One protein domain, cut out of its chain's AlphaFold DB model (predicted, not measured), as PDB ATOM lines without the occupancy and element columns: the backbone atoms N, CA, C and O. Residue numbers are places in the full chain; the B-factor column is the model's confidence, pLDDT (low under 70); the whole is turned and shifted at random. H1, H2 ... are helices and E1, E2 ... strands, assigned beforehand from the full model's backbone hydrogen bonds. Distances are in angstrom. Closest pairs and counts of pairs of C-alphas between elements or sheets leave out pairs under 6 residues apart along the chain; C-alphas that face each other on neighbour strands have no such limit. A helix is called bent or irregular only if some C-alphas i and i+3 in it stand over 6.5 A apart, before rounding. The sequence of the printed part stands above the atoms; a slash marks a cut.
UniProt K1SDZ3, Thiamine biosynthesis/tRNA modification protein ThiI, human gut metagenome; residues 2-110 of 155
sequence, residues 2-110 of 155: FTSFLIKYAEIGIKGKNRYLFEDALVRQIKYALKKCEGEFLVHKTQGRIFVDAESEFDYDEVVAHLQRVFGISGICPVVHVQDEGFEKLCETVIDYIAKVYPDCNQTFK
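Overview. This is residues 2 to 110 of the 155 residues of the protein "Thiamine biosynthesis/tRNA modification protein ThiI" of human gut metagenome (UniProt K1SDZ3). A strongly twisted sheet of four strands has two helices, H1 and H2, packed over one of its faces, with no named helix over the other. A third helix, H3, sits away from this body, off one end of it, where residues 83 to 89 and 99 to 108 stick out. The printed part has 109 residues, with three named helices and four named strands in the order E1, H1, E2, E3, H2, E4, H3, and its class is mixed. The sheet runs E2, E3, E1, E4, all antiparallel. The whole is only just loose, close to compact, with a radius of gyration of the C-alphas of 15.9 A and spans of 42 by 31 by 29 A.

Along the chain. E1, residues 4 to 9, is 16.0 A long and begins at C-alpha 4, (-3.703, 19.842, 9.982). H1, residues 16 to 34, is 28.8 A long and irregular, with C-alphas 17 and 20 7.3 A apart. E2, residues 41 to 46, is 16.1 A long, and E3, residues 49 to 54, 16.3 A. H2, residues 60 to 68, is 12.2 A long and begins at C-alpha 60, (0.123, 29.430, 10.563). E4, residues 73 to 79, is 16.1 A long. H3, residues 87 to 101, is 21.1 A long and ends at C-alpha 101, (-6.251, 31.568, -0.609).

Arrangement. E2 and E3 form a hairpin, with N 42 and O 53 at 2.8 A. E3 and E1 pair through N 5 and O 52, 2.8 A. E1 and E4 pair through N 6 and O 77, 2.8 A. H1 and H2 lie on the same face, making two layers, helices on one face of a sheet. H1 is on the sheet at a height of 8.6 A, over E3, and runs along the strands at 18 degrees to E3 on the local plane. Its closest C-alphas to E2 are those of Lys 31 and Val 43, 6.5 A. H2 is on the sheet at a height of 10.0 A, over E1 and E4; its closest C-alphas to E4 are those of Val 64 and Ile 76, 7.5 A. With residues 30 to 34 alone H1 touches H2, the C-alphas of Ala 33 and His 66 being closest at 5.8 A; they run opposite ways at a steep tilt of 41 degrees. E1, H1, E2 and E3, H2, E4 are split strand-helix-strand units, two strands running the same way with a helix between and another strand between them in the sheet, each with a right-handed crossover. H3 is not on the sheet and is apart from H1 and H2. In H2 and H3 every O i to N i+4 pair is within hydrogen-bond range; in H1, 13 of 15 are.

Size, cuts and confidence. The C-alphas farthest apart are those of Lys 17 and Asp 104, 47.5 A. The printed part has no cut, and no link is long. The mean pLDDT of the printed part is 85.2; residues 11 to 15, 105, 107 and 109 are under 70.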
ATOM      1  N   PHE A   2      -6.853  26.044   8.012       75.38
ATOM      2  CA  PHE A   2      -6.111  24.785   8.037       75.38
ATOM      3  C   PHE A   2      -6.360  24.067   9.352       75.38
ATOM      4  O   PHE A   2      -6.371  24.697  10.401       75.38
ATOM      5  N   THR A   3      -6.582  22.765   9.273       83.19
ATOM      6  CA  THR A   3      -6.861  21.935  10.447       83.19
ATOM      7  C   THR A   3      -5.664  21.068  10.794       83.19
ATOM      8  O   THR A   3      -5.484  20.714  11.951       83.19
ATOM      9  N   SER A   4      -4.842  20.733   9.794       91.00
ATOM     10  CA  SER A   4      -3.703  19.842   9.982       91.00
ATOM     11  C   SER A   4      -2.579  20.132   8.995       91.00
ATOM     12  O   SER A   4      -2.774  20.770   7.961       91.00
ATOM     13  N   PHE A   5      -1.403  19.579   9.269       93.44
ATOM     14  CA  PHE A   5      -0.269  19.541   8.356       93.44
ATOM     15  C   PHE A   5       0.139  18.094   8.092       93.44
ATOM     16  O   PHE A   5       0.442  17.337   9.015       93.44
ATOM     17  N   LEU A   6       0.203  17.715   6.818       93.38
ATOM     18  CA  LEU A   6       0.839  16.480   6.377       93.38
ATOM     19  C   LEU A   6       2.337  16.729   6.198       93.38
ATOM     20  O   LEU A   6       2.764  17.516   5.350       93.38
ATOM     21  N   ILE A   7       3.135  16.005   6.971       93.75
ATOM     22  CA  ILE A   7       4.588  16.092   6.950       93.75
ATOM     23  C   ILE A   7       5.146  15.016   6.022       93.75
ATOM     24  O   ILE A   7       5.013  13.810   6.263       93.75
ATOM     25  N   LYS A   8       5.799  15.468   4.951       90.50
ATOM     26  CA  LYS A   8       6.622  14.635   4.075       90.50
ATOM     27  C   LYS A   8       8.041  14.611   4.629       90.50
ATOM     28  O   LYS A   8       8.572  15.645   5.028       90.50
ATOM     29  N   TYR A   9       8.654  13.438   4.630       88.62
ATOM     30  CA  TYR A   9      10.048  13.249   5.014       88.62
ATOM     31  C   TYR A   9      10.779  12.451   3.933       88.62
ATOM     32  O   TYR A   9      10.168  11.692   3.176       88.62
ATOM     33  N   ALA A  10      12.086  12.664   3.805       72.31
ATOM     34  CA  ALA A  10      12.867  12.029   2.750       72.31
ATOM     35  C   ALA A  10      13.055  10.526   3.032       72.31
ATOM     36  O   ALA A  10      13.666  10.144   4.029       72.31
ATOM     37  N   GLU A  11      12.592   9.666   2.115       62.59
ATOM     38  CA  GLU A  11      12.804   8.205   2.167       62.59
ATOM     39  C   GLU A  11      14.289   7.806   2.136       62.59
ATOM     40  O   GLU A  11      14.646   6.711   2.566       62.59
ATOM     41  N   ILE A  12      15.162   8.706   1.672       57.72
ATOM     42  CA  ILE A  12      16.590   8.460   1.416       57.72
ATOM     43  C   ILE A  12      17.349   7.995   2.680       57.72
ATOM     44  O   ILE A  12      18.358   7.304   2.566       57.72
ATOM     45  N   GLY A  13      16.854   8.295   3.888       53.47
ATOM     46  CA  GLY A  13      17.467   7.854   5.149       53.47
ATOM     47  C   GLY A  13      16.985   6.502   5.690       53.47
ATOM     48  O   GLY A  13      17.509   6.031   6.701       53.47
ATOM     49  N   ILE A  14      15.981   5.869   5.075       61.75
ATOM     50  CA  ILE A  14      15.208   4.811   5.730       61.75
ATOM     51  C   ILE A  14      15.360   3.471   5.003       61.75
ATOM     52  O   ILE A  14      14.533   3.071   4.187       61.75
ATOM     53  N   LYS A  15      16.420   2.725   5.332       66.31
ATOM     54  CA  LYS A  15      16.625   1.362   4.817       66.31
ATOM     55  C   LYS A  15      16.054   0.323   5.789       66.31
ATOM     56  O   LYS A  15      16.605   0.080   6.861       66.31
ATOM     57  N   GLY A  16      14.959  -0.329   5.398       70.81
ATOM     58  CA  GLY A  16      14.428  -1.514   6.079       70.81
ATOM     59  C   GLY A  16      13.901  -1.254   7.498       70.81
ATOM     60  O   GLY A  16      13.024  -0.420   7.705       70.81
ATOM     61  N   LYS A  17      14.416  -1.998   8.486       71.44
ATOM     62  CA  LYS A  17      13.880  -2.055   9.862       71.44
ATOM     63  C   LYS A  17      14.023  -0.755  10.670       71.44
ATOM     64  O   LYS A  17      13.395  -0.648  11.712       71.44
ATOM     65  N   ASN A  18      14.775   0.243  10.201       83.19
ATOM     66  CA  ASN A  18      15.034   1.481  10.957       83.19
ATOM     67  C   ASN A  18      13.974   2.581  10.765       83.19
ATOM     68  O   ASN A  18      14.066   3.634  11.394       83.19
ATOM     69  N   ARG A  19      12.954   2.347   9.927       85.38
ATOM     70  CA  ARG A  19      11.871   3.313   9.667       85.38
ATOM     71  C   ARG A  19      11.188   3.809  10.925       85.38
ATOM     72  O   ARG A  19      11.077   5.012  11.118       85.38
ATOM     73  N   TYR A  20      10.752   2.884  11.772       85.88
ATOM     74  CA  TYR A  20       9.972   3.243  12.949       85.88
ATOM     75  C   TYR A  20      10.785   4.129  13.904       85.88
ATOM     76  O   TYR A  20      10.241   5.103  14.413       85.88
ATOM     77  N   LEU A  21      12.089   3.845  14.064       88.38
ATOM     78  CA  LEU A  21      13.011   4.634  14.888       88.38
ATOM     79  C   LEU A  21      13.152   6.058  14.363       88.38
ATOM     80  O   LEU A  21      13.099   7.007  15.144       88.38
ATOM     81  N   PHE A  22      13.315   6.205  13.046       88.69
ATOM     82  CA  PHE A  22      13.390   7.516  12.413       88.69
ATOM     83  C   PHE A  22      12.084   8.291  12.595       88.69
ATOM     84  O   PHE A  22      12.110   9.429  13.054       88.69
ATOM     85  N   GLU A  23      10.941   7.670  12.299       90.88
ATOM     86  CA  GLU A  23       9.635   8.309  12.465       90.88
ATOM     87  C   GLU A  23       9.371   8.692  13.929       90.88
ATOM     88  O   GLU A  23       8.855   9.773  14.189       90.88
ATOM     89  N   ASP A  24       9.753   7.852  14.897       91.69
ATOM     90  CA  ASP A  24       9.634   8.170  16.327       91.69
ATOM     91  C   ASP A  24      10.501   9.358  16.731       91.69
ATOM     92  O   ASP A  24      10.050  10.231  17.477       91.69
ATOM     93  N   ALA A  25      11.745   9.401  16.255       92.62
ATOM     94  CA  ALA A  25      12.636  10.524  16.509       92.62
ATOM     95  C   ALA A  25      12.088  11.811  15.877       92.62
ATOM     96  O   ALA A  25      12.054  12.848  16.538       92.62
ATOM     97  N   LEU A  26      11.595  11.730  14.640       93.81
ATOM     98  CA  LEU A  26      11.025  12.861  13.920       93.81
ATOM     99  C   LEU A  26       9.766  13.393  14.612       93.81
ATOM    100  O   LEU A  26       9.672  14.591  14.860       93.81
ATOM    101  N   VAL A  27       8.845  12.517  15.026       95.25
ATOM    102  CA  VAL A  27       7.659  12.908  15.809       95.25
ATOM    103  C   VAL A  27       8.060  13.628  17.096       95.25
ATOM    104  O   VAL A  27       7.469  14.653  17.432       95.25
ATOM    105  N   ARG A  28       9.080  13.143  17.820       95.94
ATOM    106  CA  ARG A  28       9.568  13.823  19.035       95.94
ATOM    107  C   ARG A  28      10.134  15.209  18.733       95.94
ATOM    108  O   ARG A  28       9.854  16.136  19.489       95.94
ATOM    109  N   GLN A  29      10.901  15.352  17.654       96.19
ATOM    110  CA  GLN A  29      11.465  16.643  17.248       96.19
ATOM    111  C   GLN A  29      10.377  17.633  16.831       96.19
ATOM    112  O   GLN A  29      10.403  18.781  17.267       96.19
ATOM    113  N   ILE A  30       9.376  17.179  16.073       96.56
ATOM    114  CA  ILE A  30       8.211  17.991  15.699       96.56
ATOM    115  C   ILE A  30       7.478  18.465  16.956       96.56
ATOM    116  O   ILE A  30       7.280  19.663  17.131       96.56
ATOM    117  N   LYS A  31       7.156  17.550  17.882       96.69
ATOM    118  CA  LYS A  31       6.525  17.912  19.162       96.69
ATOM    119  C   LYS A  31       7.346  18.945  19.930       96.69
ATOM    120  O   LYS A  31       6.780  19.854  20.519       96.69
ATOM    121  N   TYR A  32       8.671  18.814  19.944       96.69
ATOM    122  CA  TYR A  32       9.543  19.777  20.612       96.69
ATOM    123  C   TYR A  32       9.541  21.152  19.930       96.69
ATOM    124  O   TYR A  32       9.497  22.166  20.624       96.69
ATOM    125  N   ALA A  33       9.562  21.198  18.596       95.69
ATOM    126  CA  ALA A  33       9.527  22.444  17.835       95.69
ATOM    127  C   ALA A  33       8.219  23.223  18.055       95.69
ATOM    128  O   ALA A  33       8.272  24.442  18.226       95.69
ATOM    129  N   LEU A  34       7.091  22.506  18.116       95.69
ATOM    130  CA  LEU A  34       5.749  23.076  18.281       95.69
ATOM    131  C   LEU A  34       5.437  23.536  19.709       95.69
ATOM    132  O   LEU A  34       4.552  24.355  19.890       95.69
ATOM    133  N   LYS A  35       6.190  23.099  20.730       93.50
ATOM    134  CA  LYS A  35       6.025  23.595  22.117       93.50
ATOM    135  C   LYS A  35       6.219  25.105  22.271       93.50
ATOM    136  O   LYS A  35       5.916  25.643  23.329       93.50
ATOM    137  N   LYS A  36       6.852  25.742  21.287       89.44
ATOM    138  CA  LYS A  36       7.133  27.177  21.280       89.44
ATOM    139  C   LYS A  36       6.084  27.982  20.517       89.44
ATOM    140  O   LYS A  36       6.158  29.196  20.605       89.44
ATOM    141  N   CYS A  37       5.199  27.313  19.782       92.38
ATOM    142  CA  CYS A  37       4.152  27.953  19.004       92.38
ATOM    143  C   CYS A  37       2.898  28.133  19.855       92.38
ATOM    144  O   CYS A  37       2.660  27.355  20.787       92.38
ATOM    145  N   GLU A  38       2.083  29.117  19.502       90.44
ATOM    146  CA  GLU A  38       0.735  29.229  20.052       90.44
ATOM    147  C   GLU A  38      -0.173  28.139  19.457       90.44
ATOM    148  O   GLU A  38      -0.165  27.886  18.250       90.44
ATOM    149  N   GLY A  39      -0.940  27.467  20.321       90.38
ATOM    150  CA  GLY A  39      -1.880  26.414  19.941       90.38
ATOM    151  C   GLY A  39      -1.579  25.040  20.549       90.38
ATOM    152  O   GLY A  39      -0.518  24.778  21.121       90.38
ATOM    153  N   GLU A  40      -2.554  24.144  20.433       93.50
ATOM    154  CA  GLU A  40      -2.468  22.749  20.857       93.50
ATOM    155  C   GLU A  40      -2.354  21.855  19.623       93.50
ATOM    156  O   GLU A  40      -3.141  21.971  18.685       93.50
ATOM    157  N   PHE A  41      -1.348  20.973  19.608       95.75
ATOM    158  CA  PHE A  41      -1.037  20.156  18.436       95.75
ATOM    159  C   PHE A  41      -0.946  18.668  18.760       95.75
ATOM    160  O   PHE A  41      -0.093  18.225  19.545       95.75
ATOM    161  N   LEU A  42      -1.735  17.870  18.044       95.56
ATOM    162  CA  LEU A  42      -1.658  16.418  18.064       95.56
ATOM    163  C   LEU A  42      -0.749  15.923  16.936       95.56
ATOM    164  O   LEU A  42      -1.126  15.838  15.769       95.56
ATOM    165  N   VAL A  43       0.475  15.542  17.301       96.25
ATOM    166  CA  VAL A  43       1.426  14.941  16.356       96.25
ATOM    167  C   VAL A  43       1.330  13.423  16.416       96.25
ATOM    168  O   VAL A  43       1.677  12.809  17.438       96.25
ATOM    169  N   HIS A  44       0.931  12.817  15.303       93.81
ATOM    170  CA  HIS A  44       0.762  11.375  15.183       93.81
ATOM    171  C   HIS A  44       1.319  10.850  13.852       93.81
ATOM    172  O   HIS A  44       1.500  11.586  12.883       93.81
ATOM    173  N   LYS A  45       1.646   9.556  13.807       90.06
ATOM    174  CA  LYS A  45       2.186   8.901  12.609       90.06
ATOM    175  C   LYS A  45       1.315   7.730  12.190       90.06
ATOM    176  O   LYS A  45       0.829   6.972  13.025       90.06
ATOM    177  N   THR A  46       1.163   7.576  10.887       85.94
ATOM    178  CA  THR A  46       0.561   6.409  10.237       85.94
ATOM    179  C   THR A  46       1.612   5.762   9.338       85.94
ATOM    180  O   THR A  46       2.747   6.239   9.274       85.94
ATOM    181  N   GLN A  47       1.281   4.664   8.651       79.31
ATOM    182  CA  GLN A  47       2.232   3.988   7.766       79.31
ATOM    183  C   GLN A  47       2.757   4.940   6.686       79.31
ATOM    184  O   GLN A  47       2.119   5.203   5.668       79.31
ATOM    185  N   GLY A  48       3.958   5.453   6.924       81.12
ATOM    186  CA  GLY A  48       4.657   6.317   6.000       81.12
ATOM    187  C   GLY A  48       4.264   7.781   5.956       81.12
ATOM    188  O   GLY A  48       4.669   8.476   5.026       81.12
ATOM    189  N   ARG A  49       3.479   8.256   6.922       88.19
ATOM    190  CA  ARG A  49       3.038   9.654   6.982       88.19
ATOM    191  C   ARG A  49       3.041  10.133   8.420       88.19
ATOM    192  O   ARG A  49       2.742   9.364   9.332       88.19
ATOM    193  N   ILE A  50       3.352  11.405   8.612       93.75
ATOM    194  CA  ILE A  50       3.213  12.078   9.900       93.75
ATOM    195  C   ILE A  50       2.223  13.219   9.706       93.75
ATOM    196  O   ILE A  50       2.304  13.945   8.716       93.75
ATOM    197  N   PHE A  51       1.299  13.346  10.643       95.00
ATOM    198  CA  PHE A  51       0.313  14.409  10.697       95.00
ATOM    199  C   PHE A  51       0.541  15.245  11.953       95.00
ATOM    200  O   PHE A  51       0.976  14.735  12.990       95.00
ATOM    201  N   VAL A  52       0.267  16.535  11.822       96.31
ATOM    202  CA  VAL A  52       0.203  17.500  12.916       96.31
ATOM    203  C   VAL A  52      -1.183  18.115  12.849       96.31
ATOM    204  O   VAL A  52      -1.417  18.949  11.978       96.31
ATOM    205  N   ASP A  53      -2.094  17.683  13.708       94.56
ATOM    206  CA  ASP A  53      -3.432  18.271  13.786       94.56
ATOM    207  C   ASP A  53      -3.418  19.426  14.779       94.56
ATOM    208  O   ASP A  53      -2.805  19.312  15.841       94.56
ATOM    209  N   ALA A  54      -4.072  20.526  14.429       93.00
ATOM    210  CA  ALA A  54      -4.307  21.636  15.334       93.00
ATOM    211  C   ALA A  54      -5.630  21.407  16.078       93.00
ATOM    212  O   ALA A  54      -6.689  21.294  15.459       93.00
ATOM    213  N   GLU A  55      -5.560  21.323  17.403       91.88
ATOM    214  CA  GLU A  55      -6.719  21.150  18.289       91.88
ATOM    215  C   GLU A  55      -7.288  22.500  18.764       91.88
ATOM    216  O   GLU A  55      -8.411  22.561  19.266       91.88
ATOM    217  N   SER A  56      -6.551  23.593  18.552       91.56
ATOM    218  CA  SER A  56      -6.972  24.965  18.844       91.56
ATOM    219  C   SER A  56      -6.491  25.951  17.770       91.56
ATOM    220  O   SER A  56      -5.858  25.558  16.787       91.56
ATOM    221  N   GLU A  57      -6.843  27.233  17.915       90.06
ATOM    222  CA  GLU A  57      -6.335  28.288  17.034       90.06
ATOM    223  C   GLU A  57      -4.808  28.405  17.138       90.06
ATOM    224  O   GLU A  57      -4.227  28.225  18.208       90.06
ATOM    225  N   PHE A  58      -4.166  28.696  16.008       91.88
ATOM    226  CA  PHE A  58      -2.716  28.787  15.895       91.88
ATOM    227  C   PHE A  58      -2.309  29.820  14.845       91.88
ATOM    228  O   PHE A  58      -3.056  30.086  13.896       91.88
ATOM    229  N   ASP A  59      -1.091  30.342  14.978       91.88
ATOM    230  CA  ASP A  59      -0.446  31.140  13.938       91.88
ATOM    231  C   ASP A  59       0.190  30.214  12.888       91.88
ATOM    232  O   ASP A  59       1.116  29.442  13.156       91.88
ATOM    233  N   TYR A  60      -0.337  30.268  11.665       89.19
ATOM    234  CA  TYR A  60       0.123  29.430  10.563       89.19
ATOM    235  C   TYR A  60       1.587  29.690  10.188       89.19
ATOM    236  O   TYR A  60       2.343  28.731   9.988       89.19
ATOM    237  N   ASP A  61       1.989  30.955  10.091       90.69
ATOM    238  CA  ASP A  61       3.333  31.324   9.648       90.69
ATOM    239  C   ASP A  61       4.364  30.942  10.715       90.69
ATOM    240  O   ASP A  61       5.438  30.418  10.388       90.69
ATOM    241  N   GLU A  62       4.007  31.102  11.993       94.06
ATOM    242  CA  GLU A  62       4.819  30.639  13.118       94.06
ATOM    243  C   GLU A  62       5.044  29.120  13.056       94.06
ATOM    244  O   GLU A  62       6.190  28.647  13.048       94.06
ATOM    245  N   VAL A  63       3.964  28.341  12.957       94.25
ATOM    246  CA  VAL A  63       4.034  26.872  12.934       94.25
ATOM    247  C   VAL A  63       4.873  26.382  11.756       94.25
ATOM    248  O   VAL A  63       5.763  25.540  11.932       94.25
ATOM    249  N   VAL A  64       4.651  26.925  10.555       93.69
ATOM    250  CA  VAL A  64       5.426  26.553   9.364       93.69
ATOM    251  C   VAL A  64       6.906  26.893   9.545       93.69
ATOM    252  O   VAL A  64       7.757  26.040   9.265       93.69
ATOM    253  N   ALA A  65       7.237  28.073  10.076       94.88
ATOM    254  CA  ALA A  65       8.622  28.470  10.319       94.88
ATOM    255  C   ALA A  65       9.325  27.551  11.336       94.88
ATOM    256  O   ALA A  65      10.530  27.292  11.227       94.88
ATOM    257  N   HIS A  66       8.608  27.045  12.339       95.69
ATOM    258  CA  HIS A  66       9.150  26.082  13.299       95.69
ATOM    259  C   HIS A  66       9.350  24.699  12.673       95.69
ATOM    260  O   HIS A  66      10.420  24.103  12.831       95.69
ATOM    261  N   LEU A  67       8.369  24.210  11.913       94.81
ATOM    262  CA  LEU A  67       8.447  22.921  11.226       94.81
ATOM    263  C   LEU A  67       9.571  22.889  10.179       94.81
ATOM    264  O   LEU A  67      10.298  21.901  10.102       94.81
ATOM    265  N   GLN A  68       9.791  23.970   9.427       94.56
ATOM    266  CA  GLN A  68      10.872  24.056   8.430       94.56
ATOM    267  C   GLN A  68      12.276  23.871   9.028       94.56
ATOM    268  O   GLN A  68      13.197  23.458   8.325       94.56
ATOM    269  N   ARG A  69      12.453  24.147  10.326       94.56
ATOM    270  CA  ARG A  69      13.734  23.979  11.032       94.56
ATOM    271  C   ARG A  69      13.964  22.549  11.533       94.56
ATOM    272  O   ARG A  69      15.053  22.242  12.016       94.56
ATOM    273  N   VAL A  70      12.966  21.671  11.437       94.06
ATOM    274  CA  VAL A  70      13.080  20.277  11.874       94.06
ATOM    275  C   VAL A  70      13.762  19.446  10.788       94.06
ATOM    276  O   VAL A  70      13.190  19.148   9.739       94.06
ATOM    277  N   PHE A  71      14.992  19.011  11.063       91.19
ATOM    278  CA  PHE A  71      15.719  18.118  10.165       91.19
ATOM    279  C   PHE A  71      14.956  16.813   9.916       91.19
ATOM    280  O   PHE A  71      14.439  16.180  10.835       91.19
ATOM    281  N   GLY A  72      14.935  16.390   8.652       90.00
ATOM    282  CA  GLY A  72      14.219  15.197   8.202       90.00
ATOM    283  C   GLY A  72      12.873  15.500   7.546       90.00
ATOM    284  O   GLY A  72      12.399  14.667   6.774       90.00
ATOM    285  N   ILE A  73      12.299  16.688   7.763       92.56
ATOM    286  CA  ILE A  73      11.142  17.161   6.995       92.56
ATOM    287  C   ILE A  73      11.608  17.569   5.592       92.56
ATOM    288  O   ILE A  73      12.538  18.354   5.435       92.56
ATOM    289  N   SER A  74      10.964  17.017   4.565       91.38
ATOM    290  CA  SER A  74      11.183  17.354   3.152       91.38
ATOM    291  C   SER A  74      10.041  18.169   2.549       91.38
ATOM    292  O   SER A  74      10.197  18.746   1.476       91.38
ATOM    293  N   GLY A  75       8.888  18.223   3.216       90.62
ATOM    294  CA  GLY A  75       7.773  19.058   2.797       90.62
ATOM    295  C   GLY A  75       6.702  19.165   3.871       90.62
ATOM    296  O   GLY A  75       6.432  18.209   4.596       90.62
ATOM    297  N   ILE A  76       6.076  20.334   3.937       93.19
ATOM    298  CA  ILE A  76       4.949  20.634   4.818       93.19
ATOM    299  C   ILE A  76       3.759  20.888   3.903       93.19
ATOM    300  O   ILE A  76       3.822  21.735   3.014       93.19
ATOM    301  N   CYS A  77       2.707  20.096   4.052       90.62
ATOM    302  CA  CYS A  77       1.506  20.205   3.237       90.62
ATOM    303  C   CYS A  77       0.338  20.580   4.149       90.62
ATOM    304  O   CYS A  77      -0.112  19.718   4.900       90.62
ATOM    305  N   PRO A  78      -0.147  21.826   4.109       89.00
ATOM    306  CA  PRO A  78      -1.350  22.217   4.830       89.00
ATOM    307  C   PRO A  78      -2.560  21.402   4.358       89.00
ATOM    308  O   PRO A  78      -2.715  21.135   3.164       89.00
ATOM    309  N   VAL A  79      -3.408  20.994   5.296       86.88
ATOM    310  CA  VAL A  79      -4.582  20.148   5.070       86.88
ATOM    311  C   VAL A  79      -5.797  20.791   5.729       86.88
ATOM    312  O   VAL A  79      -5.723  21.326   6.836       86.88
ATOM    313  N   VAL A  80      -6.928  20.719   5.032       83.38
ATOM    314  CA  VAL A  80      -8.244  21.072   5.561       83.38
ATOM    315  C   VAL A  80      -9.069  19.794   5.630       83.38
ATOM    316  O   VAL A  80      -9.309  19.151   4.607       83.38
ATOM    317  N   HIS A  81      -9.486  19.419   6.834       81.69
ATOM    318  CA  HIS A  81     -10.461  18.362   7.046       81.69
ATOM    319  C   HIS A  81     -11.855  18.910   6.758       81.69
ATOM    320  O   HIS A  81     -12.274  19.922   7.313       81.69
ATOM    321  N   VAL A  82     -12.565  18.225   5.870       79.31
ATOM    322  CA  VAL A  82     -13.954  18.519   5.525       79.31
ATOM    323  C   VAL A  82     -14.796  17.310   5.890       79.31
ATOM    324  O   VAL A  82     -14.334  16.171   5.772       79.31
ATOM    325  N   GLN A  83     -16.012  17.554   6.372       79.75
ATOM    326  CA  GLN A  83     -16.957  16.471   6.603       79.75
ATOM    327  C   GLN A  83     -17.339  15.833   5.264       79.75
ATOM    328  O   GLN A  83     -17.377  16.496   4.226       79.75
ATOM    329  N   ASP A  84     -17.575  14.524   5.284       78.31
ATOM    330  CA  ASP A  84     -17.987  13.781   4.097       78.31
ATOM    331  C   ASP A  84     -19.484  14.012   3.854       78.31
ATOM    332  O   ASP A  84     -20.337  13.264   4.324       78.31
ATOM    333  N   GLU A  85     -19.791  15.106   3.161       79.69
ATOM    334  CA  GLU A  85     -21.153  15.510   2.782       79.69
ATOM    335  C   GLU A  85     -21.469  15.161   1.317       79.69
ATOM    336  O   GLU A  85     -22.417  15.668   0.719       79.69
ATOM    337  N   GLY A  86     -20.665  14.282   0.714       77.88
ATOM    338  CA  GLY A  86     -20.764  13.938  -0.696       77.88
ATOM    339  C   GLY A  86     -19.907  14.819  -1.609       77.88
ATOM    340  O   GLY A  86     -19.310  15.826  -1.227       77.88
ATOM    341  N   PHE A  87     -19.797  14.379  -2.863       74.25
ATOM    342  CA  PHE A  87     -18.827  14.922  -3.815       74.25
ATOM    343  C   PHE A  87     -19.109  16.369  -4.233       74.25
ATOM    344  O   PHE A  87     -18.171  17.151  -4.356       74.25
ATOM    345  N   GLU A  88     -20.375  16.732  -4.431       75.94
ATOM    346  CA  GLU A  88     -20.761  18.088  -4.844       75.94
ATOM    347  C   GLU A  88     -20.341  19.117  -3.792       75.94
ATOM    348  O   GLU A  88     -19.654  20.090  -4.108       75.94
ATOM    349  N   LYS A  89     -20.623  18.828  -2.516       76.00
ATOM    350  CA  LYS A  89     -20.219  19.682  -1.398       76.00
ATOM    351  C   LYS A  89     -18.703  19.793  -1.257       76.00
ATOM    352  O   LYS A  89     -18.178  20.868  -0.957       76.00
ATOM    353  N   LEU A  90     -17.983  18.702  -1.513       77.44
ATOM    354  CA  LEU A  90     -16.523  18.710  -1.548       77.44
ATOM    355  C   LEU A  90     -15.997  19.650  -2.643       77.44
ATOM    356  O   LEU A  90     -15.084  20.431  -2.379       77.44
ATOM    357  N   CYS A  91     -16.566  19.598  -3.850       76.06
ATOM    358  CA  CYS A  91     -16.182  20.480  -4.953       76.06
ATOM    359  C   CYS A  91     -16.411  21.955  -4.612       76.06
ATOM    360  O   CYS A  91     -15.490  22.753  -4.781       76.06
ATOM    361  N   GLU A  92     -17.588  22.297  -4.084       80.31
ATOM    362  CA  GLU A  92     -17.894  23.655  -3.609       80.31
ATOM    363  C   GLU A  92     -16.865  24.124  -2.575       80.31
ATOM    364  O   GLU A  92     -16.261  25.184  -2.722       80.31
ATOM    365  N   THR A  93     -16.592  23.286  -1.574       80.38
ATOM    366  CA  THR A  93     -15.659  23.618  -0.490       80.38
ATOM    367  C   THR A  93     -14.240  23.862  -1.007       80.38
ATOM    368  O   THR A  93     -13.557  24.770  -0.535       80.38
ATOM    369  N   VAL A  94     -13.786  23.078  -1.991       78.62
ATOM    370  CA  VAL A  94     -12.466  23.257  -2.616       78.62
ATOM    371  C   VAL A  94     -12.404  24.558  -3.416       78.62
ATOM    372  O   VAL A  94     -11.409  25.274  -3.308       78.62
ATOM    373  N   ILE A  95     -13.442  24.880  -4.192       80.31
ATOM    374  CA  ILE A  95     -13.502  26.121  -4.982       80.31
ATOM    375  C   ILE A  95     -13.480  27.338  -4.053       80.31
ATOM    376  O   ILE A  95     -12.631  28.216  -4.217       80.31
ATOM    377  N   ASP A  96     -14.343  27.348  -3.037       81.12
ATOM    378  CA  ASP A  96     -14.411  28.417  -2.036       81.12
ATOM    379  C   ASP A  96     -13.080  28.603  -1.311       81.12
ATOM    380  O   ASP A  96     -12.659  29.723  -1.010       81.12
ATOM    381  N   TYR A  97     -12.403  27.497  -1.014       79.25
ATOM    382  CA  TYR A  97     -11.098  27.518  -0.382       79.25
ATOM    383  C   TYR A  97     -10.028  28.134  -1.299       79.25
ATOM    384  O   TYR A  97      -9.296  29.022  -0.861       79.25
ATOM    385  N   ILE A  98      -9.956  27.721  -2.568       76.88
ATOM    386  CA  ILE A  98      -8.983  28.266  -3.532       76.88
ATOM    387  C   ILE A  98      -9.212  29.764  -3.735       76.88
ATOM    388  O   ILE A  98      -8.244  30.521  -3.708       76.88
ATOM    389  N   ALA A  99     -10.468  30.198  -3.860       79.56
ATOM    390  CA  ALA A  99     -10.814  31.610  -4.012       79.56
ATOM    391  C   ALA A  99     -10.363  32.466  -2.813       79.56
ATOM    392  O   ALA A  99      -9.936  33.603  -2.990       79.56
ATOM    393  N   LYS A 100     -10.414  31.916  -1.591       78.69
ATOM    394  CA  LYS A 100      -9.948  32.603  -0.374       78.69
ATOM    395  C   LYS A 100      -8.427  32.683  -0.278       78.69
ATOM    396  O   LYS A 100      -7.908  33.678   0.213       78.69
ATOM    397  N   VAL A 101      -7.721  31.635  -0.702       73.38
ATOM    398  CA  VAL A 101      -6.251  31.568  -0.609       73.38
ATOM    399  C   VAL A 101      -5.571  32.311  -1.761       73.38
ATOM    400  O   VAL A 101      -4.510  32.893  -1.563       73.38
ATOM    401  N   TYR A 102      -6.184  32.327  -2.947       76.06
ATOM    402  CA  TYR A 102      -5.650  32.958  -4.156       76.06
ATOM    403  C   TYR A 102      -6.671  33.935  -4.768       76.06
ATOM    404  O   TYR A 102      -7.222  33.657  -5.837       76.06
ATOM    405  N   PRO A 103      -6.928  35.088  -4.120       72.50
ATOM    406  CA  PRO A 103      -7.964  36.031  -4.549       72.50
ATOM    407  C   PRO A 103      -7.713  36.609  -5.948       72.50
ATOM    408  O   PRO A 103      -8.658  36.865  -6.689       72.50
ATOM    409  N   ASP A 104      -6.448  36.736  -6.351       73.75
ATOM    410  CA  ASP A 104      -6.067  37.339  -7.632       73.75
ATOM    411  C   ASP A 104      -6.340  36.438  -8.850       73.75
ATOM    412  O   ASP A 104      -6.189  36.895  -9.979       73.75
ATOM    413  N   CYS A 105      -6.709  35.162  -8.645       62.75
ATOM    414  CA  CYS A 105      -7.107  34.173  -9.668       62.75
ATOM    415  C   CYS A 105      -6.186  34.013 -10.906       62.75
ATOM    416  O   CYS A 105      -6.533  33.302 -11.845       62.75
ATOM    417  N   ASN A 106      -4.991  34.607 -10.915       70.25
ATOM    418  CA  ASN A 106      -4.091  34.665 -12.074       70.25
ATOM    419  C   ASN A 106      -3.193  33.424 -12.244       70.25
ATOM    420  O   ASN A 106      -2.164  33.487 -12.915       70.25
ATOM    421  N   GLN A 107      -3.544  32.294 -11.628       67.44
ATOM    422  CA  GLN A 107      -2.722  31.083 -11.638       67.44
ATOM    423  C   GLN A 107      -3.537  29.862 -12.058       67.44
ATOM    424  O   GLN A 107      -4.656  29.642 -11.601       67.44
ATOM    425  N   THR A 108      -2.943  29.020 -12.901       70.06
ATOM    426  CA  THR A 108      -3.484  27.696 -13.212       70.06
ATOM    427  C   THR A 108      -3.052  26.702 -12.141       70.06
ATOM    428  O   THR A 108      -1.875  26.655 -11.784       70.06
ATOM    429  N   PHE A 109      -3.966  25.855 -11.673       67.19
ATOM    430  CA  PHE A 109      -3.665  24.795 -10.714       67.19
ATOM    431  C   PHE A 109      -4.114  23.432 -11.245       67.19
ATOM    432  O   PHE A 109      -5.022  23.325 -12.066       67.19
ATOM    433  N   LYS A 110      -3.480  22.368 -10.745       75.12
ATOM    434  CA  LYS A 110      -3.870  20.983 -11.017       75.12
ATOM    435  C   LYS A 110      -4.439  20.363  -9.750       75.12
ATOM    436  O   LYS A 110      -3.753  20.296  -8.733       75.12
TER     437      LYS A 110